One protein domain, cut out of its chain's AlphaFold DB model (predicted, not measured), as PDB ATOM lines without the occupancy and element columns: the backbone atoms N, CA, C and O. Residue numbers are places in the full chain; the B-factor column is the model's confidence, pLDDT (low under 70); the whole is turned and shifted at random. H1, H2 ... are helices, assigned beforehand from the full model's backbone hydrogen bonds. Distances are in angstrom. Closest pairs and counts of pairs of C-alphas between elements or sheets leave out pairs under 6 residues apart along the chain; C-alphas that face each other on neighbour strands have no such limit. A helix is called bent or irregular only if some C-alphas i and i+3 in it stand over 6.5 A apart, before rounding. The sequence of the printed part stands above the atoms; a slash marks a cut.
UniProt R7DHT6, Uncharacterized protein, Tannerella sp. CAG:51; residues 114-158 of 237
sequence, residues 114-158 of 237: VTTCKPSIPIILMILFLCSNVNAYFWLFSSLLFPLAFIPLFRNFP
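This is residues 114 to 158 of the 237 residues of an uncharacterized protein of Tannerella sp. CAG:51 (UniProt R7DHT6). Two helices, H1 then H2, lie side by side as a helical hairpin that makes a rod; residues 114 to 119 cross its open end, where H1 begins and H2 ends. The printed part has 45 residues, with two named helices and no named strand, and its class is all helix. It is only just compact, close to loose, with a radius of gyration of the C-alphas of 10.8 A and spans of 33 by 16 by 14 A.

H1, residues 120 to 132, begins at C-alpha 120 (-4.595, -38.072, -0.242) and is 18.3 A long. H2, residues 138 to 156, ends at C-alpha 156 (-4.072, -47.461, 3.088) and is 26.1 A long. H2 is irregular, with C-alphas 140 and 143 7.2 A apart, and has a kink of 39 degrees near residue 145.

H1 and H2 touch; their closest C-alphas, of Pro 122 and Ala 149, are 4.5 A apart. They run opposite ways at a shallow tilt of 28 degrees. Every O i to N i+4 pair is within hydrogen-bond range in H1, and 10 of 15 in H2.

The C-alphas farthest apart, of Tyr 137 and Pro 158, are 34.1 A apart. The printed part has no cut, and the link from H1 to H2 is tight. Residues 114 to 116 and 158 have pLDDT under 70.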
ATOM      1  N   VAL A 114       2.679 -53.328  -6.836       65.62
ATOM      2  CA  VAL A 114       1.750 -52.218  -6.631       65.62
ATOM      3  C   VAL A 114       2.387 -51.189  -5.698       65.62
ATOM      4  O   VAL A 114       2.719 -51.496  -4.553       65.62
ATOM      5  N   THR A 115       2.538 -49.964  -6.197       62.06
ATOM      6  CA  THR A 115       3.152 -48.843  -5.482       62.06
ATOM      7  C   THR A 115       2.194 -48.286  -4.435       62.06
ATOM      8  O   THR A 115       1.074 -47.889  -4.765       62.06
ATOM      9  N   THR A 116       2.635 -48.217  -3.180       66.50
ATOM     10  CA  THR A 116       1.969 -47.425  -2.139       66.50
ATOM     11  C   THR A 116       1.978 -45.955  -2.543       66.50
ATOM     12  O   THR A 116       3.023 -45.417  -2.911       66.50
ATOM     13  N   CYS A 117       0.823 -45.298  -2.491       77.12
ATOM     14  CA  CYS A 117       0.695 -43.873  -2.770       77.12
ATOM     15  C   CYS A 117       0.224 -43.131  -1.513       77.12
ATOM     16  O   CYS A 117      -0.332 -43.734  -0.593       77.12
ATOM     17  N   LYS A 118       0.464 -41.814  -1.466       85.75
ATOM     18  CA  LYS A 118       0.031 -40.964  -0.348       85.75
ATOM     19  C   LYS A 118      -1.484 -41.118  -0.121       85.75
ATOM     20  O   LYS A 118      -2.211 -41.101  -1.114       85.75
ATOM     21  N   PRO A 119      -1.981 -41.185   1.131       83.12
ATOM     22  CA  PRO A 119      -3.411 -41.351   1.425       83.12
ATOM     23  C   PRO A 119      -4.339 -40.298   0.799       83.12
ATOM     24  O   PRO A 119      -5.509 -40.584   0.567       83.12
ATOM     25  N   SER A 120      -3.830 -39.110   0.460       88.06
ATOM     26  CA  SER A 120      -4.595 -38.072  -0.242       88.06
ATOM     27  C   SER A 120      -4.956 -38.441  -1.686       88.06
ATOM     28  O   SER A 120      -6.011 -38.045  -2.172       88.06
ATOM     29  N   ILE A 121      -4.122 -39.226  -2.375       89.75
ATOM     30  CA  ILE A 121      -4.328 -39.606  -3.780       89.75
ATOM     31  C   ILE A 121      -5.614 -40.429  -3.979       89.75
ATOM     32  O   ILE A 121      -6.424 -40.024  -4.814       89.75
ATOM     33  N   PRO A 122      -5.869 -41.536  -3.248       88.81
ATOM     34  CA  PRO A 122      -7.111 -42.291  -3.416       88.81
ATOM     35  C   PRO A 122      -8.355 -41.476  -3.047       88.81
ATOM     36  O   PRO A 122      -9.396 -41.687  -3.657       88.81
ATOM     37  N   ILE A 123      -8.258 -40.519  -2.115       89.62
ATOM     38  CA  ILE A 123      -9.374 -39.620  -1.770       89.62
ATOM     39  C   ILE A 123      -9.706 -38.702  -2.954       89.62
ATOM     40  O   ILE A 123     -10.866 -38.608  -3.348       89.62
ATOM     41  N   ILE A 124      -8.697 -38.080  -3.572       92.88
ATOM     42  CA  ILE A 124      -8.887 -37.241  -4.768       92.88
ATOM     43  C   ILE A 124      -9.476 -38.070  -5.917       92.88
ATOM     44  O   ILE A 124     -10.433 -37.645  -6.562       92.88
ATOM     45  N   LEU A 125      -8.945 -39.272  -6.152       92.56
ATOM     46  CA  LEU A 125      -9.454 -40.176  -7.187       92.56
ATOM     47  C   LEU A 125     -10.891 -40.633  -6.902       92.56
ATOM     48  O   LEU A 125     -11.671 -40.772  -7.841       92.56
ATOM     49  N   MET A 126     -11.260 -40.818  -5.631       91.62
ATOM     50  CA  MET A 126     -12.633 -41.129  -5.228       91.62
ATOM     51  C   MET A 126     -13.581 -39.969  -5.533       91.62
ATOM     52  O   MET A 126     -14.652 -40.188  -6.089       91.62
ATOM     53  N   ILE A 127     -13.181 -38.733  -5.228       92.31
ATOM     54  CA  ILE A 127     -13.972 -37.540  -5.561       92.31
ATOM     55  C   ILE A 127     -14.151 -37.440  -7.077       92.31
ATOM     56  O   ILE A 127     -15.274 -37.288  -7.549       92.31
ATOM     57  N   LEU A 128     -13.074 -37.608  -7.851       93.38
ATOM     58  CA  LEU A 128     -13.142 -37.617  -9.315       93.38
ATOM     59  C   LEU A 128     -14.060 -38.723  -9.841       93.38
ATOM     60  O   LEU A 128     -14.842 -38.480 -10.757       93.38
ATOM     61  N   PHE A 129     -14.004 -39.920  -9.253       94.12
ATOM     62  CA  PHE A 129     -14.925 -41.005  -9.576       94.12
ATOM     63  C   PHE A 129     -16.379 -40.591  -9.312       94.12
ATOM     64  O   PHE A 129     -17.212 -40.715 -10.208       94.12
ATOM     65  N   LEU A 130     -16.697 -40.039  -8.139       91.94
ATOM     66  CA  LEU A 130     -18.054 -39.585  -7.819       91.94
ATOM     67  C   LEU A 130     -18.528 -38.487  -8.785       91.94
ATOM     68  O   LEU A 130     -19.603 -38.618  -9.368       91.94
ATOM     69  N   CYS A 131     -17.702 -37.472  -9.048       91.19
ATOM     70  CA  CYS A 131     -18.003 -36.415 -10.016       91.19
ATOM     71  C   CYS A 131     -18.198 -36.963 -11.438       91.19
ATOM     72  O   CYS A 131     -19.063 -36.483 -12.172       91.19
ATOM     73  N   SER A 132     -17.443 -37.998 -11.825       93.25
ATOM     74  CA  SER A 132     -17.571 -38.618 -13.147       93.25
ATOM     75  C   SER A 132     -18.935 -39.264 -13.385       93.25
ATOM     76  O   SER A 132     -19.364 -39.363 -14.527       93.25
ATOM     77  N   ASN A 133     -19.651 -39.650 -12.326       89.56
ATOM     78  CA  ASN A 133     -20.983 -40.243 -12.439       89.56
ATOM     79  C   ASN A 133     -22.103 -39.202 -12.629       89.56
ATOM     80  O   ASN A 133     -23.238 -39.586 -12.889       89.56
ATOM     81  N   VAL A 134     -21.798 -37.903 -12.526       88.94
ATOM     82  CA  VAL A 134     -22.782 -36.813 -12.682       88.94
ATOM     83  C   VAL A 134     -22.817 -36.269 -14.117       88.94
ATOM     84  O   VAL A 134     -23.803 -35.669 -14.532       88.94
ATOM     85  N   ASN A 135     -21.760 -36.477 -14.905       89.12
ATOM     86  CA  ASN A 135     -21.627 -35.909 -16.246       89.12
ATOM     87  C   ASN A 135     -21.330 -36.993 -17.288       89.12
ATOM     88  O   ASN A 135     -20.387 -37.762 -17.126       89.12
ATOM     89  N   ALA A 136     -22.080 -37.006 -18.393       83.06
ATOM     90  CA  ALA A 136     -21.969 -38.032 -19.434       83.06
ATOM     91  C   ALA A 136     -20.575 -38.125 -20.088       83.06
ATOM     92  O   ALA A 136     -20.114 -39.223 -20.398       83.06
ATOM     93  N   TYR A 137     -19.871 -37.003 -20.261       85.81
ATOM     94  CA  TYR A 137     -18.523 -36.997 -20.838       85.81
ATOM     95  C   TYR A 137     -17.494 -37.548 -19.851       85.81
ATOM     96  O   TYR A 137     -16.664 -38.384 -20.215       85.81
ATOM     97  N   PHE A 138     -17.569 -37.136 -18.583       88.31
ATOM     98  CA  PHE A 138     -16.681 -37.671 -17.549       88.31
ATOM     99  C   PHE A 138     -16.993 -39.131 -17.201       88.31
ATOM    100  O   PHE A 138     -16.079 -39.878 -16.846       88.31
ATOM    101  N   TRP A 139     -18.239 -39.570 -17.387       90.69
ATOM    102  CA  TRP A 139     -18.678 -40.946 -17.156       90.69
ATOM    103  C   TRP A 139     -17.885 -41.971 -17.972       90.69
ATOM    104  O   TRP A 139     -17.753 -43.129 -17.554       90.69
ATOM    105  N   LEU A 140     -17.267 -41.556 -19.084       89.62
ATOM    106  CA  LEU A 140     -16.358 -42.411 -19.841       89.62
ATOM    107  C   LEU A 140     -15.200 -42.955 -19.000       89.62
ATOM    108  O   LEU A 140     -14.818 -44.114 -19.167       89.62
ATOM    109  N   PHE A 141     -14.689 -42.141 -18.079       90.50
ATOM    110  CA  PHE A 141     -13.526 -42.450 -17.250       90.50
ATOM    111  C   PHE A 141     -13.885 -43.134 -15.928       90.50
ATOM    112  O   PHE A 141     -12.985 -43.597 -15.229       90.50
ATOM    113  N   SER A 142     -15.171 -43.235 -15.583       91.62
ATOM    114  CA  SER A 142     -15.638 -43.806 -14.309       91.62
ATOM    115  C   SER A 142     -15.071 -45.209 -14.045       91.62
ATOM    116  O   SER A 142     -14.562 -45.479 -12.956       91.62
ATOM    117  N   SER A 143     -15.061 -46.075 -15.064       88.62
ATOM    118  CA  SER A 143     -14.546 -47.446 -14.979       88.62
ATOM    119  C   SER A 143     -13.036 -47.518 -14.730       88.62
ATOM    120  O   SER A 143     -12.575 -48.477 -14.117       88.62
ATOM    121  N   LEU A 144     -12.266 -46.507 -15.150       92.31
ATOM    122  CA  LEU A 144     -10.831 -46.383 -14.866       92.31
ATOM    123  C   LEU A 144     -10.564 -45.752 -13.503       92.31
ATOM    124  O   LEU A 144      -9.667 -46.189 -12.786       92.31
ATOM    125  N   LEU A 145     -11.335 -44.728 -13.137       93.12
ATOM    126  CA  LEU A 145     -11.189 -44.040 -11.857       93.12
ATOM    127  C   LEU A 145     -11.511 -44.967 -10.685       93.12
ATOM    128  O   LEU A 145     -10.837 -44.896  -9.661       93.12
ATOM    129  N   PHE A 146     -12.469 -45.882 -10.859       90.62
ATOM    130  CA  PHE A 146     -12.856 -46.850  -9.836       90.62
ATOM    131  C   PHE A 146     -11.666 -47.659  -9.274       90.62
ATOM    132  O   PHE A 146     -11.320 -47.465  -8.109       90.62
ATOM    133  N   PRO A 147     -10.955 -48.520 -10.030       89.31
ATOM    134  CA  PRO A 147      -9.819 -49.264  -9.473       89.31
ATOM    135  C   PRO A 147      -8.666 -48.357  -9.024       89.31
ATOM    136  O   PRO A 147      -7.977 -48.695  -8.065       89.31
ATOM    137  N   LEU A 148      -8.444 -47.218  -9.695       90.19
ATOM    138  CA  LEU A 148      -7.371 -46.284  -9.353       90.19
ATOM    139  C   LEU A 148      -7.610 -45.657  -7.976       90.19
ATOM    140  O   LEU A 148      -6.652 -45.443  -7.236       90.19
ATOM    141  N   ALA A 149      -8.871 -45.408  -7.616       90.00
ATOM    142  CA  ALA A 149      -9.265 -44.952  -6.291       90.00
ATOM    143  C   ALA A 149      -9.256 -46.098  -5.267       90.00
ATOM    144  O   ALA A 149      -8.637 -45.978  -4.211       90.00
ATOM    145  N   PHE A 150      -9.917 -47.218  -5.577       86.50
ATOM    146  CA  PHE A 150     -10.183 -48.281  -4.605       86.50
ATOM    147  C   PHE A 150      -8.956 -49.142  -4.271       86.50
ATOM    148  O   PHE A 150      -8.775 -49.495  -3.107       86.50
ATOM    149  N   ILE A 151      -8.067 -49.450  -5.227       85.81
ATOM    150  CA  ILE A 151      -6.891 -50.304  -4.956       85.81
ATOM    151  C   ILE A 151      -5.957 -49.673  -3.906       85.81
ATOM    152  O   ILE A 151      -5.591 -50.366  -2.951       85.81
ATOM    153  N   PRO A 152      -5.561 -48.388  -4.012       85.06
ATOM    154  CA  PRO A 152      -4.754 -47.766  -2.972       85.06
ATOM    155  C   PRO A 152      -5.544 -47.494  -1.690       85.06
ATOM    156  O   PRO A 152      -4.964 -47.562  -0.608       85.06
ATOM    157  N   LEU A 153      -6.858 -47.246  -1.779       83.31
ATOM    158  CA  LEU A 153      -7.725 -47.103  -0.606       83.31
ATOM    159  C   LEU A 153      -7.712 -48.378   0.252       83.31
ATOM    160  O   LEU A 153      -7.449 -48.311   1.449       83.31
ATOM    161  N   PHE A 154      -7.896 -49.551  -0.357       81.38
ATOM    162  CA  PHE A 154      -7.863 -50.835   0.354       81.38
ATOM    163  C   PHE A 154      -6.528 -51.116   1.044       81.38
ATOM    164  O   PHE A 154      -6.490 -51.832   2.040       81.38
ATOM    165  N   ARG A 155      -5.432 -50.562   0.521       78.81
ATOM    166  CA  ARG A 155      -4.092 -50.728   1.094       78.81
ATOM    167  C   ARG A 155      -3.801 -49.747   2.222       78.81
ATOM    168  O   ARG A 155      -3.088 -50.106   3.150       78.81
ATOM    169  N   ASN A 156      -4.333 -48.530   2.127       78.19
ATOM    170  CA  ASN A 156      -4.072 -47.461   3.088       78.19
ATOM    171  C   ASN A 156      -5.020 -47.489   4.301       78.19
ATOM    172  O   ASN A 156      -4.694 -46.887   5.320       78.19
ATOM    173  N   PHE A 157      -6.173 -48.168   4.217       75.12
ATOM    174  CA  PHE A 157      -7.169 -48.209   5.294       75.12
ATOM    175  C   PHE A 157      -7.244 -49.585   5.991       75.12
ATOM    176  O   PHE A 157      -7.379 -50.608   5.315       75.12
ATOM    177  N   PRO A 158      -7.247 -49.642   7.340       69.25
ATOM    178  CA  PRO A 158      -7.134 -50.881   8.118       69.25
ATOM    179  C   PRO A 158      -8.460 -51.654   8.278       69.25
ATOM    180  O   PRO A 158      -8.724 -52.220   9.333       69.25
TER     181      PRO A 158